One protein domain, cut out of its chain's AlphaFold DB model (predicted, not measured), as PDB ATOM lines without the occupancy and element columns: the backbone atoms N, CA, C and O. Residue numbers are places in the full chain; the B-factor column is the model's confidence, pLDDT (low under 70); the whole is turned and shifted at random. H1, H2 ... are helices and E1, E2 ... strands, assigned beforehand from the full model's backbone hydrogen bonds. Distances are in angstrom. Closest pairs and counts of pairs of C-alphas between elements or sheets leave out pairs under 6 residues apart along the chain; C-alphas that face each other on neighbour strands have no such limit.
ATOM      1  N   ALA A 395     136.986 162.569 164.848       96.31
ATOM      2  CA  ALA A 395     136.744 161.988 166.167       96.31
ATOM      3  C   ALA A 395     136.484 160.471 166.123       96.31
ATOM      4  O   ALA A 395     136.906 159.755 167.024       96.31
ATOM      5  N   THR A 396     135.826 159.966 165.073       96.81
ATOM      6  CA  THR A 396     135.357 158.567 165.023       96.81
ATOM      7  C   THR A 396     136.276 157.618 164.249       96.81
ATOM      8  O   THR A 396     136.217 156.405 164.456       96.81
ATOM      9  N   THR A 397     137.167 158.132 163.390       95.56
ATOM     10  CA  THR A 397     138.024 157.296 162.526       95.56
ATOM     11  C   THR A 397     138.932 156.350 163.317       95.56
ATOM     12  O   THR A 397     138.984 155.156 163.015       95.56
ATOM     13  N   GLU A 398     139.654 156.864 164.316       95.31
ATOM     14  CA  GLU A 398     140.606 156.057 165.088       95.31
ATOM     15  C   GLU A 398     139.903 155.050 166.021       95.31
ATOM     16  O   GLU A 398     140.263 153.870 165.974       95.31
ATOM     17  N   PRO A 399     138.841 155.421 166.770       95.19
ATOM     18  CA  PRO A 399     138.032 154.453 167.514       95.19
ATOM     19  C   PRO A 399     137.500 153.300 166.655       95.19
ATOM     20  O   PRO A 399     137.652 152.130 167.016       95.19
ATOM     21  N   LEU A 400     136.931 153.596 165.479       95.81
ATOM     22  CA  LEU A 400     136.443 152.564 164.559       95.81
ATOM     23  C   LEU A 400     137.571 151.665 164.042       95.81
ATOM     24  O   LEU A 400     137.374 150.458 163.877       95.81
ATOM     25  N   ARG A 401     138.760 152.226 163.796       96.81
ATOM     26  CA  ARG A 401     139.940 151.467 163.361       96.81
ATOM     27  C   ARG A 401     140.380 150.462 164.425       96.81
ATOM     28  O   ARG A 401     140.588 149.296 164.088       96.81
ATOM     29  N   TRP A 402     140.480 150.881 165.686       95.62
ATOM     30  CA  TRP A 402     140.838 149.994 166.800       95.62
ATOM     31  C   TRP A 402     139.792 148.913 167.040       95.62
ATOM     32  O   TRP A 402     140.142 147.734 167.111       95.62
ATOM     33  N   ARG A 403     138.507 149.285 167.067       96.50
ATOM     34  CA  ARG A 403     137.398 148.328 167.190       96.50
ATOM     35  C   ARG A 403     137.425 147.272 166.092       96.50
ATOM     36  O   ARG A 403     137.322 146.087 166.386       96.50
ATOM     37  N   LYS A 404     137.629 147.685 164.836       97.06
ATOM     38  CA  LYS A 404     137.736 146.758 163.702       97.06
ATOM     39  C   LYS A 404     138.890 145.772 163.879       97.06
ATOM     40  O   LYS A 404     138.712 144.582 163.641       97.06
ATOM     41  N   ARG A 405     140.068 146.246 164.302       96.69
ATOM     42  CA  ARG A 405     141.225 145.372 164.569       96.69
ATOM     43  C   ARG A 405     140.912 144.357 165.666       96.69
ATOM     44  O   ARG A 405     141.103 143.167 165.454       96.69
ATOM     45  N   PHE A 406     140.373 144.811 166.792       95.69
ATOM     46  CA  PHE A 406     140.053 143.937 167.918       95.69
ATOM     47  C   PHE A 406     138.973 142.901 167.572       95.69
ATOM     48  O   PHE A 406     139.129 141.720 167.877       95.69
ATOM     49  N   ALA A 407     137.911 143.321 166.877       96.25
ATOM     50  CA  ALA A 407     136.856 142.428 166.409       96.25
ATOM     51  C   ALA A 407     137.398 141.355 165.452       96.25
ATOM     52  O   ALA A 407     137.082 140.178 165.619       96.25
ATOM     53  N   ASN A 408     138.276 141.741 164.519       96.38
ATOM     54  CA  ASN A 408     138.926 140.809 163.600       96.38
ATOM     55  C   ASN A 408     139.785 139.766 164.333       96.38
ATOM     56  O   ASN A 408     139.688 138.585 164.012       96.38
ATOM     57  N   GLU A 409     140.588 140.176 165.319       95.50
ATOM     58  CA  GLU A 409     141.409 139.256 166.126       95.50
ATOM     59  C   GLU A 409     140.534 138.261 166.904       95.50
ATOM     60  O   GLU A 409     140.741 137.045 166.856       95.50
ATOM     61  N   GLN A 410     139.484 138.756 167.568       93.75
ATOM     62  CA  GLN A 410     138.532 137.904 168.286       93.75
ATOM     63  C   GLN A 410     137.814 136.924 167.353       93.75
ATOM     64  O   GLN A 410     137.655 135.747 167.689       93.75
ATOM     65  N   ALA A 411     137.380 137.394 166.185       93.81
ATOM     66  CA  ALA A 411     136.720 136.568 165.187       93.81
ATOM     67  C   ALA A 411     137.670 135.543 164.565       93.81
ATOM     68  O   ALA A 411     137.240 134.427 164.279       93.81
ATOM     69  N   GLY A 412     138.949 135.885 164.380       93.00
ATOM     70  CA  GLY A 412     139.993 134.964 163.934       93.00
ATOM     71  C   GLY A 412     140.174 133.805 164.912       93.00
ATOM     72  O   GLY A 412     140.144 132.644 164.504       93.00
ATOM     73  N   TYR A 413     140.241 134.110 166.210       91.75
ATOM     74  CA  TYR A 413     140.309 133.094 167.263       91.75
ATOM     75  C   TYR A 413     139.059 132.201 167.326       91.75
ATOM     76  O   TYR A 413     139.177 130.996 167.519       91.75
ATOM     77  N   LEU A 414     137.858 132.765 167.155       91.12
ATOM     78  CA  LEU A 414     136.617 131.980 167.118       91.12
ATOM     79  C   LEU A 414     136.521 131.112 165.856       91.12
ATOM     80  O   LEU A 414     136.105 129.958 165.917       91.12
ATOM     81  N   SER A 415     136.947 131.657 164.716       90.31
ATOM     82  CA  SER A 415     136.906 130.979 163.420       90.31
ATOM     83  C   SER A 415     137.859 129.789 163.341       90.31
ATOM     84  O   SER A 415     137.562 128.845 162.622       90.31
ATOM     85  N   SER A 416     138.997 129.812 164.044       88.38
ATOM     86  CA  SER A 416     139.998 128.733 163.975       88.38
ATOM     87  C   SER A 416     139.501 127.394 164.531       88.38
ATOM     88  O   SER A 416     140.122 126.361 164.297       88.38
ATOM     89  N   GLN A 417     138.373 127.405 165.244       83.75
ATOM     90  CA  GLN A 417     137.759 126.228 165.858       83.75
ATOM     91  C   GLN A 417     136.695 125.570 164.967       83.75
ATOM     92  O   GLN A 417     136.151 124.532 165.340       83.75
ATOM     93  N   GLN A 418     136.360 126.169 163.820       90.50
ATOM     94  CA  GLN A 418     135.251 125.743 162.964       90.50
ATOM     95  C   GLN A 418     135.683 125.678 161.498       90.50
ATOM     96  O   GLN A 418     136.324 126.590 160.977       90.50
ATOM     97  N   ALA A 419     135.279 124.615 160.807       91.00
ATOM     98  CA  ALA A 419     135.428 124.536 159.359       91.00
ATOM     99  C   ALA A 419     134.396 125.440 158.665       91.00
ATOM    100  O   ALA A 419     133.299 125.662 159.185       91.00
ATOM    101  N   SER A 420     134.713 125.945 157.471       92.12
ATOM    102  CA  SER A 420     133.675 126.542 156.626       92.12
ATOM    103  C   SER A 420     132.716 125.458 156.130       92.12
ATOM    104  O   SER A 420     133.129 124.313 155.915       92.12
ATOM    105  N   ALA A 421     131.448 125.811 155.905       90.31
ATOM    106  CA  ALA A 421     130.486 124.872 155.322       90.31
ATOM    107  C   ALA A 421     130.973 124.334 153.968       90.31
ATOM    108  O   ALA A 421     130.910 123.136 153.720       90.31
ATOM    109  N   GLU A 422     131.558 125.196 153.131       88.94
ATOM    110  CA  GLU A 422     132.133 124.794 151.846       88.94
ATOM    111  C   GLU A 422     133.248 123.744 151.994       88.94
ATOM    112  O   GLU A 422     133.279 122.763 151.246       88.94
ATOM    113  N   ALA A 423     134.161 123.915 152.955       90.56
ATOM    114  CA  ALA A 423     135.211 122.929 153.202       90.56
ATOM    115  C   ALA A 423     134.611 121.597 153.674       90.56
ATOM    116  O   ALA A 423     135.011 120.534 153.199       90.56
ATOM    117  N   LEU A 424     133.605 121.658 154.552       90.44
ATOM    118  CA  LEU A 424     132.890 120.480 155.033       90.44
ATOM    119  C   LEU A 424     132.161 119.756 153.889       90.44
ATOM    120  O   LEU A 424     132.215 118.534 153.798       90.44
ATOM    121  N   PHE A 425     131.545 120.489 152.968       89.88
ATOM    122  CA  PHE A 425     130.789 119.938 151.837       89.88
ATOM    123  C   PHE A 425     131.658 119.209 150.826       89.88
ATOM    124  O   PHE A 425     131.261 118.167 150.302       89.88
ATOM    125  N   ASN A 426     132.855 119.736 150.588       88.81
ATOM    126  CA  ASN A 426     133.834 119.117 149.705       88.81
ATOM    127  C   ASN A 426     134.664 118.024 150.404       88.81
ATOM    128  O   ASN A 426     135.437 117.331 149.741       88.81
ATOM    129  N   SER A 427     134.508 117.843 151.721       89.94
ATOM    130  CA  SER A 427     135.137 116.741 152.447       89.94
ATOM    131  C   SER A 427     134.456 115.407 152.135       89.94
ATOM    132  O   SER A 427     133.272 115.349 151.780       89.94
ATOM    133  N   LYS A 428     135.225 114.324 152.253       89.44
ATOM    134  CA  LYS A 428     134.717 112.962 152.113       89.44
ATOM    135  C   LYS A 428     134.541 112.322 153.482       89.44
ATOM    136  O   LYS A 428     135.371 112.516 154.365       89.44
ATOM    137  N   ALA A 429     133.486 111.534 153.620       85.12
ATOM    138  CA  ALA A 429     133.255 110.700 154.788       85.12
ATOM    139  C   ALA A 429     132.594 109.379 154.379       85.12
ATOM    140  O   ALA A 429     131.931 109.336 153.333       85.12
ATOM    141  N   PRO A 430     132.716 108.328 155.208       85.06
ATOM    142  CA  PRO A 430     132.058 107.056 154.953       85.06
ATOM    143  C   PRO A 430     130.553 107.241 154.746       85.06
ATOM    144  O   PRO A 430     129.874 107.882 155.553       85.06
ATOM    145  N   ALA A 431     130.026 106.687 153.654       81.00
ATOM    146  CA  ALA A 431     128.594 106.687 153.390       81.00
ATOM    147  C   ALA A 431     127.873 105.708 154.332       81.00
ATOM    148  O   ALA A 431     128.167 104.510 154.334       81.00
ATOM    149  N   ASP A 432     126.889 106.199 155.090       77.81
ATOM    150  CA  ASP A 432     125.956 105.357 155.841       77.81
ATOM    151  C   ASP A 432     124.693 105.122 155.008       77.81
ATOM    152  O   ASP A 432     123.856 106.010 154.834       77.81
ATOM    153  N   THR A 433     124.551 103.902 154.495       79.19
ATOM    154  CA  THR A 433     123.401 103.508 153.675       79.19
ATOM    155  C   THR A 433     122.386 102.644 154.422       79.19
ATOM    156  O   THR A 433     121.464 102.131 153.795       79.19
ATOM    157  N   ASN A 434     122.501 102.511 155.750       79.00
ATOM    158  CA  ASN A 434     121.647 101.623 156.548       79.00
ATOM    159  C   ASN A 434     120.156 101.999 156.500       79.00
ATOM    160  O   ASN A 434     119.304 101.119 156.577       79.00
ATOM    161  N   ASP A 435     119.841 103.285 156.313       75.94
ATOM    162  CA  ASP A 435     118.456 103.776 156.208       75.94
ATOM    163  C   ASP A 435     117.823 103.492 154.836       75.94
ATOM    164  O   ASP A 435     116.622 103.698 154.646       75.94
ATOM    165  N   ARG A 436     118.616 103.049 153.853       81.31
ATOM    166  CA  ARG A 436     118.107 102.690 152.529       81.31
ATOM    167  C   ARG A 436     117.409 101.327 152.604       81.31
ATOM    168  O   ARG A 436     117.809 100.479 153.408       81.31
ATOM    169  N   PRO A 437     116.409 101.064 151.738       73.31
ATOM    170  CA  PRO A 437     115.824  99.736 151.624       73.31
ATOM    171  C   PRO A 437     116.902  98.674 151.415       73.31
ATOM    172  O   PRO A 437     117.892  98.916 150.731       73.31
ATOM    173  N   ASN A 438     116.683  97.483 151.960       72.31
ATOM    174  CA  ASN A 438     117.673  96.406 152.057       72.31
ATOM    175  C   ASN A 438     118.278  96.040 150.687       72.31
ATOM    176  O   ASN A 438     119.440  95.662 150.590       72.31
ATOM    177  N   PHE A 439     117.493  96.182 149.615       70.25
ATOM    178  CA  PHE A 439     117.905  95.933 148.230       70.25
ATOM    179  C   PHE A 439     118.785  97.043 147.613       70.25
ATOM    180  O   PHE A 439     119.255  96.893 146.487       70.25
ATOM    181  N   ALA A 440     118.979  98.164 148.309       73.56
ATOM    182  CA  ALA A 440     119.697  99.356 147.853       73.56
ATOM    183  C   ALA A 440     120.821  99.804 148.809       73.56
ATOM    184  O   ALA A 440     121.442 100.849 148.590       73.56
ATOM    185  N   GLN A 441     121.093  99.024 149.859       79.50
ATOM    186  CA  GLN A 441     122.214  99.254 150.768       79.50
ATOM    187  C   GLN A 441     123.541  98.988 150.040       79.50
ATOM    188  O   GLN A 441     123.686  98.000 149.318       79.50
ATOM    189  N   ARG A 442     124.522  99.876 150.217       71.19
ATOM    190  CA  ARG A 442     125.881  99.735 149.673       71.19
ATOM    191  C   ARG A 442     126.868  99.476 150.803       71.19
ATOM    192  O   ARG A 442     126.749 100.043 151.885       71.19
ATOM    193  N   ARG A 443     127.882  98.652 150.537       65.12
ATOM    194  CA  ARG A 443     129.006  98.467 151.462       65.12
ATOM    195  C   ARG A 443     130.023  99.594 151.286       65.12
ATOM    196  O   ARG A 443     130.333  99.928 150.150       65.12
ATOM    197  N   GLY A 444     130.497 100.112 152.423       66.31
ATOM    198  CA  GLY A 444     131.667 100.969 152.657       66.31
ATOM    199  C   GLY A 444     132.301 101.682 151.459       66.31
ATOM    200  O   GLY A 444     132.872 101.052 150.575       66.31
ATOM    201  N   GLY A 445     132.284 103.013 151.500       80.56
ATOM    202  CA  GLY A 445     133.047 103.878 150.607       80.56
ATOM    203  C   GLY A 445     132.920 105.340 151.024       80.56
ATOM    204  O   GLY A 445     131.876 105.756 151.528       80.56
ATOM    205  N   ASP A 446     133.983 106.106 150.811       84.44
ATOM    206  CA  ASP A 446     134.021 107.529 151.131       84.44
ATOM    207  C   ASP A 446     133.345 108.347 150.025       84.44
ATOM    208  O   ASP A 446     133.802 108.381 148.877       84.44
ATOM    209  N   THR A 447     132.257 109.032 150.374       86.12
ATOM    210  CA  THR A 447     131.508 109.925 149.479       86.12
ATOM    211  C   THR A 447     131.618 111.365 149.958       86.12
ATOM    212  O   THR A 447     131.925 111.623 151.122       86.12
ATOM    213  N   LEU A 448     131.363 112.322 149.063       88.56
ATOM    214  CA  LEU A 448     131.214 113.720 149.467       88.56
ATOM    215  C   LEU A 448     130.069 113.860 150.481       88.56
ATOM    216  O   LEU A 448     129.060 113.149 150.399       88.56
ATOM    217  N   MET A 449     130.216 114.799 151.419       86.25
ATOM    218  CA  MET A 449     129.169 115.105 152.401       86.25
ATOM    219  C   MET A 449     127.863 115.546 151.731       86.25
ATOM    220  O   MET A 449     126.778 115.154 152.159       86.25
ATOM    221  N   VAL A 450     127.976 116.321 150.650       88.94
ATOM    222  CA  VAL A 450     126.855 116.756 149.814       88.94
ATOM    223  C   VAL A 450     127.125 116.418 148.352       88.94
ATOM    224  O   VAL A 450     128.246 116.552 147.858       88.94
ATOM    225  N   SER A 451     126.092 115.992 147.631       89.31
ATOM    226  CA  SER A 451     126.176 115.855 146.174       89.31
ATOM    227  C   SER A 451     125.896 117.193 145.498       89.31
ATOM    228  O   SER A 451     125.127 117.993 146.021       89.31
ATOM    229  N   LYS A 452     126.482 117.409 144.315       90.25
ATOM    230  CA  LYS A 452     126.162 118.544 143.427       90.25
ATOM    231  C   LYS A 452     125.059 118.206 142.419       90.25
ATOM    232  O   LYS A 452     124.528 119.104 141.766       90.25
ATOM    233  N   THR A 453     124.741 116.919 142.274       92.31
ATOM    234  CA  THR A 453     123.711 116.427 141.360       92.31
ATOM    235  C   THR A 453     122.763 115.446 142.030       92.31
ATOM    236  O   THR A 453     123.133 114.750 142.977       92.31
ATOM    237  N   PHE A 454     121.548 115.337 141.498       90.94
ATOM    238  CA  PHE A 454     120.615 114.262 141.823       90.94
ATOM    239  C   PHE A 454     121.104 112.942 141.219       90.94
ATOM    240  O   PHE A 454     120.592 112.476 140.208       90.94
ATOM    241  N   ASN A 455     122.140 112.345 141.795       87.62
ATOM    242  CA  ASN A 455     122.680 111.053 141.370       87.62
ATOM    243  C   ASN A 455     121.931 109.863 141.999       87.62
ATOM    244  O   ASN A 455     121.982 108.753 141.471       87.62
ATOM    245  N   GLU A 456     121.203 110.102 143.086       89.06
ATOM    246  CA  GLU A 456     120.424 109.121 143.840       89.06
ATOM    247  C   GLU A 456     119.035 109.695 144.186       89.06
ATOM    248  O   GLU A 456     118.809 110.893 143.996       89.06
ATOM    249  N   PRO A 457     118.079 108.866 144.645       90.94
ATOM    250  CA  PRO A 457     116.833 109.351 145.228       90.94
ATOM    251  C   PRO A 457     117.064 110.409 146.314       90.94
ATOM    252  O   PRO A 457     117.893 110.235 147.210       90.94
ATOM    253  N   SER A 458     116.315 111.505 146.235       92.38
ATOM    254  CA  SER A 458     116.459 112.679 147.102       92.38
ATOM    255  C   SER A 458     116.294 112.365 148.593       92.38
ATOM    256  O   SER A 458     117.014 112.925 149.419       92.38
ATOM    257  N   ASP A 459     115.417 111.419 148.931       89.38
ATOM    258  CA  ASP A 459     115.173 110.913 150.285       89.38
ATOM    259  C   ASP A 459     116.390 110.167 150.853       89.38
ATOM    260  O   ASP A 459     116.659 110.227 152.052       89.38
ATOM    261  N   TRP A 460     117.175 109.504 149.999       89.06
ATOM    262  CA  TRP A 460     118.405 108.824 150.416       89.06
ATOM    263  C   TRP A 460     119.549 109.810 150.599       89.06
ATOM    264  O   TRP A 460     120.284 109.723 151.582       89.06
ATOM    265  N   MET A 461     119.669 110.763 149.673       90.94
ATOM    266  CA  MET A 461     120.681 111.814 149.741       90.94
ATOM    267  C   MET A 461     120.520 112.632 151.026       90.94
ATOM    268  O   MET A 461     121.478 112.789 151.779       90.94
ATOM    269  N   ILE A 462     119.301 113.102 151.320       92.31
ATOM    270  CA  ILE A 462     119.036 113.890 152.528       92.31
ATOM    271  C   ILE A 462     119.231 113.060 153.803       92.31
ATOM    272  O   ILE A 462     119.771 113.584 154.773       92.31
ATOM    273  N   ALA A 463     118.850 111.773 153.811       89.75
ATOM    274  CA  ALA A 463     119.021 110.893 154.968       89.75
ATOM    275  C   ALA A 463     120.496 110.778 155.373       89.75
ATOM    276  O   ALA A 463     120.849 110.955 156.539       89.75
ATOM    277  N   GLU A 464     121.353 110.502 154.392       89.12
ATOM    278  CA  GLU A 464     122.786 110.319 154.594       89.12
ATOM    279  C   GLU A 464     123.474 111.640 154.953       89.12
ATOM    280  O   GLU A 464     124.246 111.708 155.911       89.12
ATOM    281  N   THR A 465     123.178 112.711 154.216       90.69
ATOM    282  CA  THR A 465     123.757 114.028 154.481       90.69
ATOM    283  C   THR A 465     123.324 114.557 155.853       90.69
ATOM    284  O   THR A 465     124.152 115.109 156.575       90.69
ATOM    285  N   ALA A 466     122.072 114.335 156.274       91.88
ATOM    286  CA  ALA A 466     121.574 114.804 157.569       91.88
ATOM    287  C   ALA A 466     122.315 114.148 158.733       91.88
ATOM    288  O   ALA A 466     122.738 114.852 159.646       91.88
ATOM    289  N   LYS A 467     122.550 112.832 158.671       90.12
ATOM    290  CA  LYS A 467     123.330 112.110 159.690       90.12
ATOM    291  C   LYS A 467     124.750 112.648 159.857       90.12
ATOM    292  O   LYS A 467     125.293 112.592 160.954       90.12
ATOM    293  N   ARG A 468     125.359 113.122 158.768       90.12
ATOM    294  CA  ARG A 468     126.757 113.573 158.757       90.12
ATOM    295  C   ARG A 468     126.913 115.051 159.121       90.12
ATOM    296  O   ARG A 468     127.903 115.413 159.754       90.12
ATOM    297  N   LEU A 469     125.955 115.894 158.720       91.94
ATOM    298  CA  LEU A 469     126.048 117.351 158.843       91.94
ATOM    299  C   LEU A 469     125.258 117.952 160.006       91.94
ATOM    300  O   LEU A 469     125.702 118.952 160.567       91.94
ATOM    301  N   VAL A 470     124.097 117.404 160.371       94.06
ATOM    302  CA  VAL A 470     123.308 117.968 161.476       94.06
ATOM    303  C   VAL A 470     124.099 117.826 162.778       94.06
ATOM    304  O   VAL A 470     124.650 116.770 163.074       94.06
ATOM    305  N   GLY A 471     124.190 118.912 163.544       94.06
ATOM    306  CA  GLY A 471     125.012 118.992 164.752       94.06
ATOM    307  C   GLY A 471     126.463 119.418 164.512       94.06
ATOM    308  O   GLY A 471     127.140 119.788 165.472       94.06
ATOM    309  N   GLN A 472     126.944 119.451 163.262       93.69
ATOM    310  CA  GLN A 472     128.285 119.954 162.963       93.69
ATOM    311  C   GLN A 472     128.376 121.454 163.216       93.69
ATOM    312  O   GLN A 472     127.441 122.216 162.941       93.69
ATOM    313  N   SER A 473     129.529 121.877 163.729       94.06
ATOM    314  CA  SER A 473     129.818 123.287 163.931       94.06
ATOM    315  C   SER A 473     130.537 123.862 162.718       94.06
ATOM    316  O   SER A 473     131.592 123.369 162.322       94.06
ATOM    317  N   ILE A 474     129.953 124.903 162.131       95.19
ATOM    318  CA  ILE A 474     130.443 125.528 160.907       95.19
ATOM    319  C   ILE A 474     130.584 127.032 161.073       95.19
ATOM    320  O   ILE A 474     129.892 127.663 161.877       95.19
ATOM    321  N   LYS A 475     131.455 127.594 160.242       95.19
ATOM    322  CA  LYS A 475     131.548 129.020 159.977       95.19
ATOM    323  C   LYS A 475     130.939 129.339 158.618       95.19
ATOM    324  O   LYS A 475     131.221 128.664 157.628       95.19
ATOM    325  N   GLU A 476     130.205 130.438 158.574       95.69
ATOM    326  CA  GLU A 476     129.711 131.045 157.346       95.69
ATOM    327  C   GLU A 476     130.035 132.535 157.285       95.69
ATOM    328  O   GLU A 476     130.258 133.190 158.307       95.69
ATOM    329  N   ASN A 477     130.073 133.076 156.071       93.19
ATOM    330  CA  ASN A 477     130.405 134.477 155.823       93.19
ATOM    331  C   ASN A 477     129.190 135.245 155.291       93.19
ATOM    332  O   ASN A 477     128.344 134.681 154.610       93.19
ATOM    333  N   ARG A 478     129.169 136.561 155.529       91.06
ATOM    334  CA  ARG A 478     128.189 137.520 154.986       91.06
ATOM    335  C   ARG A 478     126.743 137.152 155.329       91.06
ATOM    336  O   ARG A 478     125.958 136.769 154.469       91.06
ATOM    337  N   LEU A 479     126.393 137.310 156.600       94.19
ATOM    338  CA  LEU A 479     125.015 137.181 157.051       94.19
ATOM    339  C   LEU A 479     124.281 138.507 156.861       94.19
ATOM    340  O   LEU A 479     124.715 139.536 157.376       94.19
ATOM    341  N   PHE A 480     123.136 138.453 156.192       91.69
ATOM    342  CA  PHE A 480     122.245 139.589 156.036       91.69
ATOM    343  C   PHE A 480     120.869 139.315 156.616       91.69
ATOM    344  O   PHE A 480     120.283 138.264 156.368       91.69
ATOM    345  N   ARG A 481     120.267 140.279 157.303       89.94
ATOM    346  CA  ARG A 481     118.886 140.111 157.770       89.94
ATOM    347  C   ARG A 481     117.893 140.149 156.604       89.94
ATOM    348  O   ARG A 481     118.013 140.992 155.721       89.94
ATOM    349  N   LEU A 482     116.897 139.258 156.575       83.81
ATOM    350  CA  LEU A 482     115.919 139.211 155.466       83.81
ATOM    351  C   LEU A 482     115.043 140.465 155.365       83.81
ATOM    352  O   LEU A 482     114.583 140.825 154.290       83.81
ATOM    353  N   GLY A 483     114.808 141.127 156.491       79.44
ATOM    354  CA  GLY A 483     114.072 142.380 156.549       79.44
ATOM    355  C   GLY A 483     114.044 142.927 157.974       79.44
ATOM    356  O   GLY A 483     114.308 142.173 158.914       79.44
ATOM    357  N   PRO A 484     113.677 144.201 158.178       76.69
ATOM    358  CA  PRO A 484     113.881 144.900 159.452       76.69
ATOM    359  C   PRO A 484     113.246 144.226 160.680       76.69
ATOM    360  O   PRO A 484     113.755 144.343 161.788       76.69
ATOM    361  N   LYS A 485     112.140 143.490 160.493       81.81
ATOM    362  CA  LYS A 485     111.426 142.764 161.562       81.81
ATOM    363  C   LYS A 485     111.643 141.248 161.533       81.81
ATOM    364  O   LYS A 485     111.107 140.535 162.378       81.81
ATOM    365  N   SER A 486     112.418 140.739 160.574       86.62
ATOM    366  CA  SER A 486     112.671 139.303 160.436       86.62
ATOM    367  C   SER A 486     113.480 138.786 161.624       86.62
ATOM    368  O   SER A 486     114.429 139.438 162.048       86.62
ATOM    369  N   ARG A 487     113.152 137.600 162.139       90.44
ATOM    370  CA  ARG A 487     113.998 136.871 163.107       90.44
ATOM    371  C   ARG A 487     114.990 135.925 162.423       90.44
ATOM    372  O   ARG A 487     115.647 135.124 163.079       90.44
ATOM    373  N   THR A 488     115.088 136.029 161.104       91.50
ATOM    374  CA  THR A 488     115.922 135.186 160.259       91.50
ATOM    375  C   THR A 488     116.838 136.064 159.422       91.50
ATOM    376  O   THR A 488     116.383 136.988 158.730       91.50
ATOM    377  N   GLY A 489     118.129 135.767 159.494       93.25
ATOM    378  CA  GLY A 489     119.120 136.230 158.541       93.25
ATOM    379  C   GLY A 489     119.417 135.152 157.507       93.25
ATOM    380  O   GLY A 489     119.054 133.991 157.676       93.25
ATOM    381  N   VAL A 490     120.053 135.555 156.420       94.12
ATOM    382  CA  VAL A 490     120.393 134.723 155.279       94.12
ATOM    383  C   VAL A 490     121.848 134.932 154.897       94.12
ATOM    384  O   VAL A 490     122.323 136.063 154.801       94.12
ATOM    385  N   ILE A 491     122.532 133.822 154.662       94.38
ATOM    386  CA  ILE A 491     123.810 133.778 153.961       94.38
ATOM    387  C   ILE A 491     123.501 133.548 152.476       94.38
ATOM    388  O   ILE A 491     122.767 132.602 152.167       94.38
ATOM    389  N   PRO A 492     123.996 134.412 151.567       93.12
ATOM    390  CA  PRO A 492     123.726 134.313 150.139       93.12
ATOM    391  C   PRO A 492     124.114 132.971 149.529       93.12
ATOM    392  O   PRO A 492     124.981 132.262 150.037       93.12
ATOM    393  N   PHE A 493     123.498 132.658 148.393       92.56
ATOM    394  CA  PHE A 493     123.799 131.447 147.651       92.56
ATOM    395  C   PHE A 493     125.193 131.513 147.020       92.56
ATOM    396  O   PHE A 493     125.464 132.379 146.185       92.56
ATOM    397  N   VAL A 494     126.059 130.570 147.391       88.19
ATOM    398  CA  VAL A 494     127.419 130.411 146.867       88.19
ATOM    399  C   VAL A 494     127.746 128.918 146.811       88.19
ATOM    400  O   VAL A 494     127.385 128.166 147.705       88.19
ATOM    401  N   ASN A 495     128.421 128.462 145.750       83.12
ATOM    402  CA  ASN A 495     128.967 127.098 145.646       83.12
ATOM    403  C   ASN A 495     127.964 125.945 145.878       83.12
ATOM    404  O   ASN A 495     128.348 124.851 146.291       83.12
ATOM    405  N   GLY A 496     126.691 126.150 145.525       88.25
ATOM    406  CA  GLY A 496     125.657 125.113 145.603       88.25
ATOM    407  C   GLY A 496     124.879 125.090 146.918       88.25
ATOM    408  O   GLY A 496     124.050 124.194 147.101       88.25
ATOM    409  N   HIS A 497     125.090 126.064 147.807       93.50
ATOM    410  CA  HIS A 497     124.322 126.179 149.041       93.50
ATOM    411  C   HIS A 497     124.024 127.616 149.458       93.50
ATOM    412  O   HIS A 497     124.632 128.567 148.980       93.50
ATOM    413  N   TYR A 498     123.060 127.753 150.360       94.88
ATOM    414  CA  TYR A 498     122.768 128.971 151.111       94.88
ATOM    415  C   TYR A 498     122.357 128.589 152.534       94.88
ATOM    416  O   TYR A 498     122.112 127.411 152.821       94.88
ATOM    417  N   ALA A 499     122.241 129.564 153.432       95.56
ATOM    418  CA  ALA A 499     121.800 129.271 154.790       95.56
ATOM    419  C   ALA A 499     120.818 130.299 155.342       95.56
ATOM    420  O   ALA A 499     120.952 131.496 155.101       95.56
ATOM    421  N   ASN A 500     119.860 129.819 156.130       95.56
ATOM    422  CA  ASN A 500     119.071 130.633 157.038       95.56
ATOM    423  C   ASN A 500     119.711 130.578 158.423       95.56
ATOM    424  O   ASN A 500     120.089 129.512 158.905       95.56
ATOM    425  N   VAL A 501     119.784 131.714 159.099       95.88
ATOM    426  CA  VAL A 501     120.357 131.821 160.440       95.88
ATOM    427  C   VAL A 501     119.316 132.412 161.373       95.88
ATOM    428  O   VAL A 501     118.755 133.476 161.098       95.88
ATOM    429  N   ALA A 502     119.055 131.734 162.489       93.69
ATOM    430  CA  ALA A 502     118.203 132.278 163.537       93.69
ATOM    431  C   ALA A 502     118.899 133.474 164.203       93.69
ATOM    432  O   ALA A 502     119.985 133.333 164.758       93.69
ATOM    433  N   LEU A 503     118.279 134.651 164.186       90.75
ATOM    434  CA  LEU A 503     118.817 135.860 164.816       90.75
ATOM    435  C   LEU A 503     118.548 135.852 166.328       90.75
ATOM    436  O   LEU A 503     117.726 136.609 166.837       90.75
ATOM    437  N   ALA A 504     119.195 134.921 167.029       89.44
ATOM    438  CA  ALA A 504     118.986 134.653 168.455       89.44
ATOM    439  C   ALA A 504     120.046 135.286 169.377       89.44
ATOM    440  O   ALA A 504     119.934 135.191 170.599       89.44
ATOM    441  N   LEU A 505     121.089 135.902 168.814       91.56
ATOM    442  CA  LEU A 505     122.113 136.605 169.587       91.56
ATOM    443  C   LEU A 505     121.583 137.959 170.081       91.56
ATOM    444  O   LEU A 505     120.750 138.577 169.421       91.56
ATOM    445  N   THR A 506     122.092 138.412 171.227       91.81
ATOM    446  CA  THR A 506     121.696 139.653 171.916       91.81
ATOM    447  C   THR A 506     122.827 140.689 171.844       91.81
ATOM    448  O   THR A 506     123.710 140.685 172.697       91.81
ATOM    449  N   PRO A 507     122.876 141.532 170.790       93.31
ATOM    450  CA  PRO A 507     123.957 142.496 170.565       93.31
ATOM    451  C   PRO A 507     123.756 143.845 171.278       93.31
ATOM    452  O   PRO A 507     124.461 144.805 170.977       93.31
ATOM    453  N   GLU A 508     122.748 143.996 172.141       93.94
ATOM    454  CA  GLU A 508     122.299 145.308 172.631       93.94
ATOM    455  C   GLU A 508     123.397 146.059 173.396       93.94
ATOM    456  O   GLU A 508     123.521 147.279 173.267       93.94
ATOM    457  N   LYS A 509     124.228 145.334 174.155       94.19
ATOM    458  CA  LYS A 509     125.348 145.921 174.904       94.19
ATOM    459  C   LYS A 509     126.446 146.414 173.968       94.19
ATOM    460  O   LYS A 509     126.945 147.522 174.137       94.19
ATOM    461  N   GLU A 510     126.792 145.615 172.967       95.62
ATOM    462  CA  GLU A 510     127.802 145.938 171.964       95.62
ATOM    463  C   GLU A 510     127.353 147.104 171.075       95.62
ATOM    464  O   GLU A 510     128.167 147.955 170.719       95.62
ATOM    465  N   ILE A 511     126.056 147.185 170.754       95.69
ATOM    466  CA  ILE A 511     125.469 148.315 170.023       95.69
ATOM    467  C   ILE A 511     125.531 149.589 170.869       95.69
ATOM    468  O   ILE A 511     125.941 150.626 170.352       95.69
ATOM    469  N   ALA A 512     125.157 149.532 172.151       95.75
ATOM    470  CA  ALA A 512     125.228 150.693 173.041       95.75
ATOM    471  C   ALA A 512     126.670 151.213 173.177       95.75
ATOM    472  O   ALA A 512     126.925 152.405 173.022       95.75
ATOM    473  N   ASP A 513     127.630 150.308 173.369       95.94
ATOM    474  CA  ASP A 513     129.056 150.632 173.416       95.94
ATOM    475  C   ASP A 513     129.578 151.197 172.074       95.94
ATOM    476  O   ASP A 513     130.387 152.132 172.041       95.94
ATOM    477  N   LEU A 514     129.094 150.686 170.937       96.69
ATOM    478  CA  LEU A 514     129.415 151.238 169.617       96.69
ATOM    479  C   LEU A 514     128.843 152.650 169.426       96.69
ATOM    480  O   LEU A 514     129.549 153.504 168.893       96.69
ATOM    481  N   LYS A 515     127.614 152.919 169.889       96.62
ATOM    482  CA  LYS A 515     127.002 154.260 169.847       96.62
ATOM    483  C   LYS A 515     127.830 155.278 170.630       96.62
ATOM    484  O   LYS A 515     128.102 156.351 170.100       96.62
ATOM    485  N   ILE A 516     128.332 154.911 171.813       95.19
ATOM    486  CA  ILE A 516     129.232 155.765 172.609       95.19
ATOM    487  C   ILE A 516     130.505 156.104 171.823       95.19
ATOM    488  O   ILE A 516     130.870 157.272 171.707       95.19
ATOM    489  N   ALA A 517     131.166 155.105 171.228       94.81
ATOM    490  CA  ALA A 517     132.385 155.334 170.443       94.81
ATOM    491  C   ALA A 517     132.152 156.146 169.160       94.81
ATOM    492  O   ALA A 517     133.091 156.728 168.613       94.81
ATOM    493  N   LEU A 518     130.914 156.166 168.673       96.00
ATOM    494  CA  LEU A 518     130.491 156.960 167.533       96.00
ATOM    495  C   LEU A 518     129.896 158.311 167.924       96.00
ATOM    496  O   LEU A 518     129.555 159.066 167.026       96.00
ATOM    497  N   LEU A 519     129.818 158.648 169.215       95.25
ATOM    498  CA  LEU A 519     129.219 159.896 169.701       95.25
ATOM    499  C   LEU A 519     127.751 160.059 169.255       95.25
ATOM    500  O   LEU A 519     127.323 161.157 168.908       95.25
ATOM    501  N   ILE A 520     127.006 158.951 169.228       94.06
ATOM    502  CA  ILE A 520     125.595 158.892 168.823       94.06
ATOM    503  C   ILE A 520     124.714 158.856 170.067       94.06
ATOM    504  O   ILE A 520     124.952 158.064 170.981       94.06
ATOM    505  N   ASP A 521     123.670 159.677 170.064       90.56
ATOM    506  CA  ASP A 521     122.655 159.756 171.113       90.56
ATOM    507  C   ASP A 521     121.245 159.859 170.497       90.56
ATOM    508  O   ASP A 521     121.068 159.715 169.286       90.56
ATOM    509  N   ASP A 522     120.224 160.092 171.321       83.94
ATOM    510  CA  ASP A 522     118.831 160.187 170.860       83.94
ATOM    511  C   ASP A 522     118.564 161.394 169.937       83.94
ATOM    512  O   ASP A 522     117.518 161.462 169.290       83.94
ATOM    513  N   LYS A 523     119.481 162.367 169.885       84.25
ATOM    514  CA  LYS A 523     119.354 163.619 169.126       84.25
ATOM    515  C   LYS A 523     120.302 163.690 167.928       84.25
ATOM    516  O   LYS A 523     120.020 164.436 166.991       84.25
ATOM    517  N   HIS A 524     121.403 162.943 167.940       86.12
ATOM    518  CA  HIS A 524     122.466 163.010 166.942       86.12
ATOM    519  C   HIS A 524     122.788 161.619 166.386       86.12
ATOM    520  O   HIS A 524     123.267 160.749 167.111       86.12
ATOM    521  N   ASP A 525     122.571 161.434 165.081       92.06
ATOM    522  CA  ASP A 525     122.942 160.210 164.357       92.06
ATOM    523  C   ASP A 525     124.355 160.325 163.738       92.06
ATOM    524  O   ASP A 525     124.989 161.386 163.740       92.06
ATOM    525  N   ALA A 526     124.861 159.225 163.181       94.69
ATOM    526  CA  ALA A 526     126.163 159.168 162.534       94.69
ATOM    527  C   ALA A 526     126.264 160.131 161.337       94.69
ATOM    528  O   ALA A 526     125.462 160.083 160.405       94.69
ATOM    529  N   LEU A 527     127.322 160.948 161.301       95.62
ATOM    530  CA  LEU A 527     127.532 161.947 160.241       95.62
ATOM    531  C   LEU A 527     128.504 161.508 159.136       95.62
ATOM    532  O   LEU A 527     128.785 162.280 158.223       95.62
ATOM    533  N   SER A 528     129.049 160.293 159.199       95.38
ATOM    534  CA  SER A 528     129.915 159.736 158.151       95.38
ATOM    535  C   SER A 528     129.359 158.413 157.636       95.38
ATOM    536  O   SER A 528     128.747 157.664 158.396       95.38
ATOM    537  N   LEU A 529     129.621 158.081 156.366       93.69
ATOM    538  CA  LEU A 529     129.222 156.791 155.787       93.69
ATOM    539  C   LEU A 529     129.765 155.603 156.589       93.69
ATOM    540  O   LEU A 529     129.045 154.637 156.795       93.69
ATOM    541  N   ALA A 530     131.003 155.680 157.089       93.94
ATOM    542  CA  ALA A 530     131.592 154.610 157.894       93.94
ATOM    543  C   ALA A 530     130.896 154.446 159.256       93.94
ATOM    544  O   ALA A 530     130.681 153.320 159.695       93.94
ATOM    545  N   GLY A 531     130.538 155.552 159.919       96.06
ATOM    546  CA  GLY A 531     129.786 155.505 161.174       96.06
ATOM    547  C   GLY A 531     128.346 155.030 160.969       96.06
ATOM    548  O   GLY A 531     127.847 154.222 161.746       96.06
ATOM    549  N   MET A 532     127.701 155.481 159.891       95.94
ATOM    550  CA  MET A 532     126.334 155.087 159.561       95.94
ATOM    551  C   MET A 532     126.250 153.624 159.118       95.94
ATOM    552  O   MET A 532     125.337 152.910 159.529       95.94
ATOM    553  N   ASP A 533     127.219 153.142 158.334       94.88
ATOM    554  CA  ASP A 533     127.365 151.716 158.030       94.88
ATOM    555  C   ASP A 533     127.499 150.921 159.329       94.88
ATOM    556  O   ASP A 533     126.701 150.021 159.548       94.88
ATOM    557  N   ALA A 534     128.392 151.337 160.235       95.75
ATOM    558  CA  ALA A 534     128.630 150.662 161.509       95.75
ATOM    559  C   ALA A 534     127.370 150.502 162.377       95.75
ATOM    560  O   ALA A 534     127.146 149.415 162.908       95.75
ATOM    561  N   ILE A 535     126.561 151.555 162.543       95.56
ATOM    562  CA  ILE A 535     125.322 151.465 163.334       95.56
ATOM    563  C   ILE A 535     124.226 150.740 162.574       95.56
ATOM    564  O   ILE A 535     123.601 149.843 163.134       95.56
ATOM    565  N   SER A 536     124.002 151.077 161.304       94.44
ATOM    566  CA  SER A 536     122.915 150.463 160.543       94.44
ATOM    567  C   SER A 536     123.118 148.958 160.346       94.44
ATOM    568  O   SER A 536     122.139 148.218 160.403       94.44
ATOM    569  N   SER A 537     124.353 148.476 160.147       94.44
ATOM    570  CA  SER A 537     124.647 147.039 160.078       94.44
ATOM    571  C   SER A 537     124.499 146.367 161.438       94.44
ATOM    572  O   SER A 537     123.974 145.259 161.508       94.44
ATOM    573  N   ALA A 538     124.890 147.037 162.526       94.56
ATOM    574  CA  ALA A 538     124.723 146.504 163.873       94.56
ATOM    575  C   ALA A 538     123.236 146.372 164.263       94.56
ATOM    576  O   ALA A 538     122.825 145.317 164.741       94.56
ATOM    577  N   GLU A 539     122.417 147.394 163.989       92.38
ATOM    578  CA  GLU A 539     120.963 147.393 164.229       92.38
ATOM    579  C   GLU A 539     120.230 146.370 163.346       92.38
ATOM    580  O   GLU A 539     119.302 145.691 163.796       92.38
ATOM    581  N   MET A 540     120.667 146.214 162.091       91.12
ATOM    582  CA  MET A 540     120.145 145.185 161.189       91.12
ATOM    583  C   MET A 540     120.686 143.791 161.494       91.12
ATOM    584  O   MET A 540     120.158 142.836 160.937       91.12
ATOM    585  N   GLN A 541     121.678 143.648 162.377       93.38
ATOM    586  CA  GLN A 541     122.377 142.385 162.627       93.38
ATOM    587  C   GLN A 541     122.971 141.776 161.341       93.38
ATOM    588  O   GLN A 541     122.958 140.561 161.134       93.38
ATOM    589  N   ASP A 542     123.492 142.639 160.466       93.25
ATOM    590  CA  ASP A 542     124.285 142.235 159.312       93.25
ATOM    591  C   ASP A 542     125.710 141.927 159.800       93.25
ATOM    592  O   ASP A 542     126.431 142.806 160.284       93.25
ATOM    593  N   TYR A 543     126.130 140.668 159.689       95.38
ATOM    594  CA  TYR A 543     127.407 140.199 160.225       95.38
ATOM    595  C   TYR A 543     128.372 139.791 159.110       95.38
ATOM    596  O   TYR A 543     127.998 139.196 158.100       95.38
ATOM    597  N   VAL A 544     129.657 140.073 159.321       94.75
ATOM    598  CA  VAL A 544     130.736 139.714 158.389       94.75
ATOM    599  C   VAL A 544     130.920 138.200 158.348       94.75
ATOM    600  O   VAL A 544     131.132 137.627 157.281       94.75
ATOM    601  N   ALA A 545     130.822 137.556 159.508       95.31
ATOM    602  CA  ALA A 545     130.854 136.110 159.641       95.31
ATOM    603  C   ALA A 545     130.026 135.668 160.843       95.31
ATOM    604  O   ALA A 545     129.873 136.418 161.809       95.31
ATOM    605  N   ILE A 546     129.540 134.437 160.796       96.50
ATOM    606  CA  ILE A 546     128.911 133.768 161.929       96.50
ATOM    607  C   ILE A 546     129.506 132.385 162.102       96.50
ATOM    608  O   ILE A 546     129.977 131.772 161.144       96.50
ATOM    609  N   GLY A 547     129.462 131.897 163.333       95.56
ATOM    610  CA  GLY A 547     129.750 130.510 163.638       95.56
ATOM    611  C   GLY A 547     128.619 129.917 164.448       95.56
ATOM    612  O   GLY A 547     128.068 130.554 165.350       95.56
ATOM    613  N   GLY A 548     128.249 128.692 164.115       95.00
ATOM    614  CA  GLY A 548     127.071 128.065 164.683       95.00
ATOM    615  C   GLY A 548     127.022 126.576 164.432       95.00
ATOM    616  O   GLY A 548     127.985 125.972 163.960       95.00
ATOM    617  N   THR A 549     125.885 125.992 164.774       95.50
ATOM    618  CA  THR A 549     125.608 124.573 164.566       95.50
ATOM    619  C   THR A 549     124.535 124.419 163.500       95.50
ATOM    620  O   THR A 549     123.535 125.141 163.523       95.50
ATOM    621  N   ILE A 550     124.732 123.471 162.583       96.25
ATOM    622  CA  ILE A 550     123.703 123.079 161.616       96.25
ATOM    623  C   ILE A 550     122.578 122.383 162.384       96.25
ATOM    624  O   ILE A 550     122.782 121.309 162.948       96.25
ATOM    625  N   HIS A 551     121.402 123.002 162.427       95.38
ATOM    626  CA  HIS A 551     120.228 122.450 163.097       95.38
ATOM    627  C   HIS A 551     119.400 121.578 162.156       95.38
ATOM    628  O   HIS A 551     118.988 120.484 162.525       95.38
ATOM    629  N   GLU A 552     119.196 122.050 160.930       95.38
ATOM    630  CA  GLU A 552     118.457 121.326 159.905       95.38
ATOM    631  C   GLU A 552     119.097 121.556 158.534       95.38
ATOM    632  O   GLU A 552     119.785 122.553 158.300       95.38
ATOM    633  N   ILE A 553     118.871 120.611 157.626       95.31
ATOM    634  CA  ILE A 553     119.278 120.706 156.229       95.31
ATOM    635  C   ILE A 553     118.091 120.410 155.314       95.31
ATOM    636  O   ILE A 553     117.232 119.590 155.649       95.31
ATOM    637  N   HIS A 554     118.066 121.058 154.151       95.56
ATOM    638  CA  HIS A 554     117.049 120.859 153.118       95.56
ATOM    639  C   HIS A 554     117.728 120.649 151.772       95.56
ATOM    640  O   HIS A 554     118.689 121.349 151.436       95.56
ATOM    641  N   LEU A 555     117.206 119.706 150.994       95.88
ATOM    642  CA  LEU A 555     117.651 119.443 149.633       95.88
ATOM    643  C   LEU A 555     116.641 120.027 148.646       95.88
ATOM    644  O   LEU A 555     115.490 119.606 148.577       95.88
ATOM    645  N   GLU A 556     117.086 121.002 147.863       95.50
ATOM    646  CA  GLU A 556     116.284 121.691 146.858       95.50
ATOM    647  C   GLU A 556     116.871 121.441 145.462       95.50
ATOM    648  O   GLU A 556     118.054 121.136 145.304       95.50
ATOM    649  N   ALA A 557     116.060 121.591 144.416       95.06
ATOM    650  CA  ALA A 557     116.589 121.672 143.059       95.06
ATOM    651  C   ALA A 557     117.021 123.110 142.760       95.06
ATOM    652  O   ALA A 557     116.233 124.042 142.966       95.06
ATOM    653  N   LEU A 558     118.244 123.292 142.245       94.25
ATOM    654  CA  LEU A 558     118.813 124.616 141.964       94.25
ATOM    655  C   LEU A 558     117.881 125.442 141.079       94.25
ATOM    656  O   LEU A 558     117.534 126.578 141.401       94.25
ATOM    657  N   LEU A 559     117.438 124.829 139.984       94.00
ATOM    658  CA  LEU A 559     116.541 125.460 139.036       94.00
ATOM    659  C   LEU A 559     115.244 125.920 139.716       94.00
ATOM    660  O   LEU A 559     114.860 127.082 139.617       94.00
ATOM    661  N   THR A 560     114.583 125.025 140.454       94.19
ATOM    662  CA  THR A 560     113.311 125.343 141.113       94.19
ATOM    663  C   THR A 560     113.463 126.493 142.106       94.19
ATOM    664  O   THR A 560     112.629 127.397 142.108       94.19
ATOM    665  N   ARG A 561     114.548 126.515 142.893       93.50
ATOM    666  CA  ARG A 561     114.830 127.567 143.883       93.50
ATOM    667  C   ARG A 561     114.805 128.971 143.281       93.50
ATOM    668  O   ARG A 561     114.264 129.885 143.911       93.50
ATOM    669  N   PHE A 562     115.384 129.140 142.095       94.25
ATOM    670  CA  PHE A 562     115.491 130.447 141.450       94.25
ATOM    671  C   PHE A 562     114.325 130.771 140.507       94.25
ATOM    672  O   PHE A 562     114.042 131.946 140.293       94.25
ATOM    673  N   VAL A 563     113.575 129.776 140.020       94.06
ATOM    674  CA  VAL A 563     112.331 130.030 139.269       94.06
ATOM    675  C   VAL A 563     111.208 130.520 140.192       94.06
ATOM    676  O   VAL A 563     110.540 131.499 139.874       94.06
ATOM    677  N   VAL A 564     111.017 129.894 141.362       90.00
ATOM    678  CA  VAL A 564     109.995 130.309 142.353       90.00
ATOM    679  C   VAL A 564     110.535 131.310 143.379       90.00
ATOM    680  O   VAL A 564     110.077 131.366 144.520       90.00
ATOM    681  N   PHE A 565     111.564 132.062 143.003       86.00
ATOM    682  CA  PHE A 565     112.277 132.979 143.882       86.00
ATOM    683  C   PHE A 565     111.374 134.148 144.290       86.00
ATOM    684  O   PHE A 565     111.010 134.919 143.411       86.00
ATOM    685  N   PRO A 566     110.970 134.306 145.563       85.81
ATOM    686  CA  PRO A 566     110.142 135.437 145.971       85.81
ATOM    687  C   PRO A 566     110.990 136.710 146.081       85.81
ATOM    688  O   PRO A 566     112.175 136.632 146.396       85.81
ATOM    689  N   ASP A 567     110.381 137.883 145.901       85.00
ATOM    690  CA  ASP A 567     111.099 139.171 145.920       85.00
ATOM    691  C   ASP A 567     111.865 139.391 147.237       85.00
ATOM    692  O   ASP A 567     113.027 139.786 147.232       85.00
ATOM    693  N   ALA A 568     111.262 139.014 148.370       80.12
ATOM    694  CA  ALA A 568     111.892 139.101 149.690       80.12
ATOM    695  C   ALA A 568     113.150 138.219 149.844       80.12
ATOM    696  O   ALA A 568     113.965 138.455 150.733       80.12
ATOM    697  N   ALA A 569     113.326 137.199 148.997       83.06
ATOM    698  CA  ALA A 569     114.502 136.337 149.029       83.06
ATOM    699  C   ALA A 569     115.684 136.903 148.233       83.06
ATOM    700  O   ALA A 569     116.715 136.237 148.175       83.06
ATOM    701  N   ILE A 570     115.589 138.122 147.677       87.62
ATOM    702  CA  ILE A 570     116.687 138.758 146.935       87.62
ATOM    703  C   ILE A 570     117.995 138.819 147.726       87.62
ATOM    704  O   ILE A 570     119.054 138.764 147.131       87.62
ATOM    705  N   ALA A 571     117.951 138.786 149.061       86.00
ATOM    706  CA  ALA A 571     119.135 138.629 149.908       86.00
ATOM    707  C   ALA A 571     120.018 137.404 149.569       86.00
ATOM    708  O   ALA A 571     121.189 137.385 149.937       86.00
ATOM    709  N   LEU A 572     119.473 136.391 148.886       89.50
ATOM    710  CA  LEU A 572     120.210 135.213 148.426       89.50
ATOM    711  C   LEU A 572     121.142 135.498 147.242       89.50
ATOM    712  O   LEU A 572     122.049 134.707 147.002       89.50
ATOM    713  N   VAL A 573     120.922 136.583 146.498       91.00
ATOM    714  CA  VAL A 573     121.702 136.955 145.313       91.00
ATOM    715  C   VAL A 573     122.107 138.424 145.441       91.00
ATOM    716  O   VAL A 573     121.237 139.274 145.604       91.00
ATOM    717  N   PRO A 574     123.401 138.772 145.356       88.31
ATOM    718  CA  PRO A 574     123.815 140.171 145.406       88.31
ATOM    719  C   PRO A 574     123.087 141.035 144.361       88.31
ATOM    720  O   PRO A 574     122.911 140.622 143.212       88.31
ATOM    721  N   LEU A 575     122.687 142.249 144.743       88.56
ATOM    722  CA  LEU A 575     122.085 143.224 143.837       88.56
ATOM    723  C   LEU A 575     123.075 143.591 142.728       88.56
ATOM    724  O   LEU A 575     124.240 143.909 142.979       88.56
ATOM    725  N   GLY A 576     122.592 143.548 141.486       82.00
ATOM    726  CA  GLY A 576     123.442 143.683 140.303       82.00
ATOM    727  C   GLY A 576     124.205 142.404 139.931       82.00
ATOM    728  O   GLY A 576     125.095 142.464 139.085       82.00
ATOM    729  N   GLY A 577     123.881 141.269 140.555       87.94
ATOM    730  CA  GLY A 577     124.383 139.939 140.219       87.94
ATOM    731  C   GLY A 577     123.279 138.984 139.756       87.94
ATOM    732  O   GLY A 577     122.093 139.308 139.761       87.94
ATOM    733  N   LEU A 578     123.697 137.785 139.350       90.94
ATOM    734  CA  LEU A 578     122.829 136.654 139.019       90.94
ATOM    735  C   LEU A 578     123.368 135.400 139.715       90.94
ATOM    736  O   LEU A 578     124.592 135.284 139.867       90.94
ATOM    737  N   PRO A 579     122.500 134.458 140.121       90.38
ATOM    738  CA  PRO A 579     122.959 133.184 140.654       90.38
ATOM    739  C   PRO A 579     123.765 132.432 139.590       90.38
ATOM    740  O   PRO A 579     123.499 132.562 138.398       90.38
ATOM    741  N   GLN A 580     124.735 131.628 140.020       85.31
ATOM    742  CA  GLN A 580     125.567 130.824 139.123       85.31
ATOM    743  C   GLN A 580     125.423 129.342 139.467       85.31
ATOM    744  O   GLN A 580     125.619 128.944 140.615       85.31
ATOM    745  N   GLY A 581     125.069 128.532 138.470       83.50
ATOM    746  CA  GLY A 581     125.141 127.076 138.571       83.50
ATOM    747  C   GLY A 581     126.536 126.545 138.237       83.50
ATOM    748  O   GLY A 581     127.417 127.277 137.785       83.50
ATOM    749  N   ALA A 582     126.733 125.244 138.417       83.56
ATOM    750  CA  ALA A 582     127.940 124.567 137.968       83.56
ATOM    751  C   ALA A 582     127.946 124.457 136.433       83.56
ATOM    752  O   ALA A 582     127.100 123.780 135.856       83.56
ATOM    753  N   ALA A 583     128.929 125.081 135.779       75.75
ATOM    754  CA  ALA A 583     128.975 125.225 134.318       75.75
ATOM    755  C   ALA A 583     128.935 123.900 133.527       75.75
ATOM    756  O   ALA A 583     128.447 123.877 132.402       75.75
ATOM    757  N   ASN A 584     129.421 122.800 134.111       81.56
ATOM    758  CA  ASN A 584     129.526 121.496 133.441       81.56
ATOM    759  C   ASN A 584     128.326 120.567 133.693       81.56
ATOM    760  O   ASN A 584     128.391 119.392 133.337       81.56
ATOM    761  N   LEU A 585     127.269 121.042 134.358       85.19
ATOM    762  CA  LEU A 585     126.124 120.219 134.752       85.19
ATOM    763  C   LEU A 585     124.825 120.760 134.149       85.19
ATOM    764  O   LEU A 585     124.589 121.968 134.149       85.19
ATOM    765  N   GLY A 586     123.948 119.863 133.698       88.00
ATOM    766  CA  GLY A 586     122.618 120.240 133.216       88.00
ATOM    767  C   GLY A 586     121.774 120.861 134.343       88.00
ATOM    768  O   GLY A 586     121.783 120.327 135.456       88.00
ATOM    769  N   PRO A 587     121.015 121.949 134.111       87.44
ATOM    770  CA  PRO A 587     120.250 122.642 135.157       87.44
ATOM    771  C   PRO A 587     119.276 121.746 135.938       87.44
ATOM    772  O   PRO A 587     119.079 121.948 137.136       87.44
ATOM    773  N   LEU A 588     118.683 120.745 135.275       90.69
ATOM    774  CA  LEU A 588     117.739 119.796 135.885       90.69
ATOM    775  C   LEU A 588     118.394 118.835 136.877       90.69
ATOM    776  O   LEU A 588     117.718 118.272 137.736       90.69
ATOM    777  N   GLU A 589     119.699 118.622 136.745       89.69
ATOM    778  CA  GLU A 589     120.433 117.658 137.554       89.69
ATOM    779  C   GLU A 589     121.005 118.296 138.813       89.69
ATOM    780  O   GLU A 589     121.329 117.570 139.747       89.69
ATOM    781  N   GLN A 590     121.130 119.625 138.850       93.31
ATOM    782  CA  GLN A 590     121.839 120.340 139.904       93.31
ATOM    783  C   GLN A 590     121.020 120.480 141.191       93.31
ATOM    784  O   GLN A 590     119.855 120.896 141.197       93.31
ATOM    785  N   THR A 591     121.678 120.197 142.309       94.50
ATOM    786  CA  THR A 591     121.132 120.354 143.659       94.50
ATOM    787  C   THR A 591     121.447 121.732 144.231       94.50
ATOM    788  O   THR A 591     122.450 122.353 143.880       94.50
ATOM    789  N   CYS A 592     120.633 122.176 145.178       94.50
ATOM    790  CA  CYS A 592     120.879 123.331 146.028       94.50
ATOM    791  C   CYS A 592     120.624 122.926 147.483       94.50
ATOM    792  O   CYS A 592     119.546 122.428 147.807       94.50
ATOM    793  N   TRP A 593     121.615 123.118 148.349       95.31
ATOM    794  CA  TRP A 593     121.511 122.773 149.764       95.31
ATOM    795  C   TRP A 593     121.173 124.005 150.591       95.31
ATOM    796  O   TRP A 593     121.836 125.036 150.488       95.31
ATOM    797  N   ARG A 594     120.153 123.898 151.440       95.44
ATOM    798  CA  ARG A 594     119.849 124.924 152.438       95.44
ATOM    799  C   ARG A 594     120.230 124.425 153.816       95.44
ATOM    800  O   ARG A 594     119.809 123.339 154.210       95.44
ATOM    801  N   LEU A 595     120.961 125.246 154.558       96.25
ATOM    802  CA  LEU A 595     121.276 124.999 155.961       96.25
ATOM    803  C   LEU A 595     120.451 125.920 156.843       96.25
ATOM    804  O   LEU A 595     120.413 127.122 156.602       96.25
ATOM    805  N   ASP A 596     119.846 125.380 157.888       96.81
ATOM    806  CA  ASP A 596     119.261 126.188 158.949       96.81
ATOM    807  C   ASP A 596     120.231 126.145 160.148       96.81
ATOM    808  O   ASP A 596     120.499 125.088 160.725       96.81
ATOM    809  N   ILE A 597     120.828 127.296 160.474       96.19
ATOM    810  CA  ILE A 597     121.941 127.439 161.424       96.19
ATOM    811  C   ILE A 597     121.465 128.143 162.697       96.19
ATOM    812  O   ILE A 597     120.839 129.206 162.652       96.19
ATOM    813  N   ILE A 598     121.849 127.587 163.848       95.62
ATOM    814  CA  ILE A 598     121.729 128.255 165.147       95.62
ATOM    815  C   ILE A 598     123.085 128.895 165.474       95.62
ATOM    816  O   ILE A 598     124.062 128.163 165.681       95.62
ATOM    817  N   PRO A 599     123.193 130.237 165.504       95.25
ATOM    818  CA  PRO A 599     124.468 130.897 165.739       95.25
ATOM    819  C   PRO A 599     124.883 130.792 167.208       95.25
ATOM    820  O   PRO A 599     124.088 130.994 168.126       95.25
ATOM    821  N   GLN A 600     126.164 130.517 167.425       94.81
ATOM    822  CA  GLN A 600     126.812 130.542 168.737       94.81
ATOM    823  C   GLN A 600     127.628 131.819 168.929       94.81
ATOM    824  O   GLN A 600     127.756 132.312 170.048       94.81
ATOM    825  N   TRP A 601     128.161 132.367 167.840       95.12
ATOM    826  CA  TRP A 601     128.821 133.662 167.820       95.12
ATOM    827  C   TRP A 601     128.600 134.353 166.476       95.12
ATOM    828  O   TRP A 601     128.346 133.712 165.454       95.12
ATOM    829  N   ALA A 602     128.721 135.674 166.480       96.56
ATOM    830  CA  ALA A 602     128.702 136.488 165.277       96.56
ATOM    831  C   ALA A 602     129.798 137.550 165.329       96.56
ATOM    832  O   ALA A 602     130.088 138.130 166.375       96.56
ATOM    833  N   HIS A 603     130.414 137.794 164.180       96.56
ATOM    834  CA  HIS A 603     131.411 138.830 163.982       96.56
ATOM    835  C   HIS A 603     130.779 139.990 163.221       96.56
ATOM    836  O   HIS A 603     130.539 139.919 162.013       96.56
ATOM    837  N   HIS A 604     130.522 141.072 163.944       96.75
ATOM    838  CA  HIS A 604     130.246 142.365 163.346       96.75
ATOM    839  C   HIS A 604     131.569 143.067 163.026       96.75
ATOM    840  O   HIS A 604     132.565 142.862 163.708       96.75
ATOM    841  N   ARG A 605     131.588 143.971 162.042       95.12
ATOM    842  CA  ARG A 605     132.814 144.674 161.618       95.12
ATOM    843  C   ARG A 605     133.576 145.368 162.760       95.12
ATOM    844  O   ARG A 605     134.771 145.611 162.620       95.12
ATOM    845  N   TYR A 606     132.892 145.713 163.851       97.00
ATOM    846  CA  TYR A 606     133.438 146.488 164.970       97.00
ATOM    847  C   TYR A 606     133.307 145.815 166.343       97.00
ATOM    848  O   TYR A 606     133.709 146.416 167.336       97.00
ATOM    849  N   PHE A 607     132.739 144.608 166.424       96.56
ATOM    850  CA  PHE A 607     132.629 143.843 167.673       96.56
ATOM    851  C   PHE A 607     132.312 142.366 167.399       96.56
ATOM    852  O   PHE A 607     131.914 141.994 166.295       96.56
ATOM    853  N   THR A 608     132.436 141.514 168.413       95.62
ATOM    854  CA  THR A 608     131.931 140.136 168.358       95.62
ATOM    855  C   THR A 608     130.830 139.937 169.390       95.62
ATOM    856  O   THR A 608     130.880 140.524 170.464       95.62
ATOM    857  N   VAL A 609     129.833 139.122 169.053       94.56
ATOM    858  CA  VAL A 609     128.722 138.751 169.940       94.56
ATOM    859  C   VAL A 609     128.780 137.253 170.155       94.56
ATOM    860  O   VAL A 609     129.046 136.500 169.214       94.56
ATOM    861  N   ARG A 610     128.527 136.805 171.383       91.56
ATOM    862  CA  ARG A 610     128.522 135.385 171.747       91.56
ATOM    863  C   ARG A 610     127.214 135.024 172.427       91.56
ATOM    864  O   ARG A 610     126.644 135.823 173.161       91.56
ATOM    865  N   SER A 611     126.756 133.801 172.198       85.62
ATOM    866  CA  SER A 611     125.616 133.242 172.914       85.62
ATOM    867  C   SER A 611     125.956 133.100 174.397       85.62
ATOM    868  O   SER A 611     127.046 132.642 174.748       85.62
ATOM    869  N   THR A 612     125.010 133.433 175.274       70.19
ATOM    870  CA  THR A 612     125.141 133.277 176.733       70.19
ATOM    871  C   THR A 612     125.343 131.821 177.164       70.19
ATOM    872  O   THR A 612     125.886 131.569 178.235       70.19
ATOM    873  N   ALA A 613     124.962 130.859 176.316       57.69
ATOM    874  CA  ALA A 613     125.191 129.430 176.525       57.69
ATOM    875  C   ALA A 613     126.609 128.965 176.133       57.69
ATOM    876  O   ALA A 613     126.997 127.838 176.446       57.69
TER     877      ALA A 613
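Overview. This is residues 395 to 613 of the 626 residues of an uncharacterized protein of Rhodopirellula sp (UniProt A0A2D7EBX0). A small closed barrel of five strands, E3, E4, E5, E7 and E6, makes the core, and helices pack on it from several sides. The long first helix H1 slants over the barrel and runs on past it toward the end where the helical hairpin H4 and H5 lies, while the strand hairpin E1 and E2 and the loop of residues 431 to 445 reach out at the opposite end; H3 covers E6, and the short H6 and H7 sit by other strands. The printed part has 219 residues with seven named helices and eight named strands, in the order H1 H2 E1 E2 H3 E3 E4 E5 H4 H5 E6 H6 H7 E7 E8, and its class is mixed, helices and strands. The barrel's sheet is mixed, with E8 paired onto E7 beside the ring. The whole is only just compact, close to loose, with a radius of gyration of the C-alphas of 20.0 A, and only just elongated, spanning 70 by 35 by 28 A.

Arrangement. H1, residues 395 to 415, is outside the barrel whose ring runs E3, residues 473 to 481, E4, 488 to 494, E5, 497 to 502, E7, 591 to 604, E6, 543 to 557, and back to E3. Its height over the sheet is 7.2 A, and its closest C-alphas to E8, residues 607 to 610, are those of Ala 407 and Phe 607, 4.6 A apart. H2, residues 421 to 426, is on the barrel, with the C-alphas of Ala 421 and Ile 474 of E3 closest at 5.6 A. E1, residues 428 to 430, and E2, 446 to 448, form an antiparallel hairpin, with N 429 and O 447 at 2.9 A, within hydrogen-bond range. H3, residues 458 to 469, lies over E6 and along it, at 12 degrees on the local plane; the closest C-alphas are those of Ile 462 and Leu 555, 6.4 A. E3, E4 and E5 form a meander, each strand the antiparallel neighbour of the one before, with N 480 and O 490 at 2.9 A and N 491 and O 499 at 2.8 A. E5 and E7 are parallel, with N 500 and O 595 at 2.8 A. E6 is antiparallel to E7, N 594 and O 554 being at 2.9 A, and to E3, N 476 and O 546 being at 2.9 A. E7 and E8 form a hairpin, with N 602 and O 609 at 2.9 A. H4, residues 508 to 517, and H5, 529 to 540, form a helical hairpin at a shallow tilt of 13 degrees, opposite ways; H5 touches H4 with residues 535 to 539 alone, and the closest C-alphas are those of Ile 511 and Ala 538, 6.5 A. H6, residues 558 to 563, is on the barrel, with the C-alphas of Leu 558 and Cys 592 of E7 closest at 4.7 A. H7, residues 567 to 572, stands up from the sheet at 63 degrees, and its C-alpha 572 is 4.0 A from that of Pro 492 of E4, the closest pair. In H2, H3, H4, H5 and H6 every O i to N i+4 pair is within hydrogen-bond range; H1 has 16 of 17, and H7 has 0 of 2, with 2 of 3 O i to N i+3 pairs.

Along the chain. H1 begins at C-alpha 395, (136.744, 161.988, 166.167), and is 31.1 A long. E7 is 30.9 A, E6 27.5 A and E3 21.0 A long; they bend by 93 degrees at residue 600, 100 degrees at 549 and 77 degrees at 478. E8 ends at C-alpha 610, (128.522, 135.385, 171.747).

Size, cuts and confidence. The C-alphas farthest apart are those of Ala 395 and Phe 439, 71.0 A. The printed part has no cut. The links E1 to E2, H4 to H5 and H7 to E7 are long. The mean pLDDT of the printed part is 90.5, and residues 443, 444 and 613 are under 70.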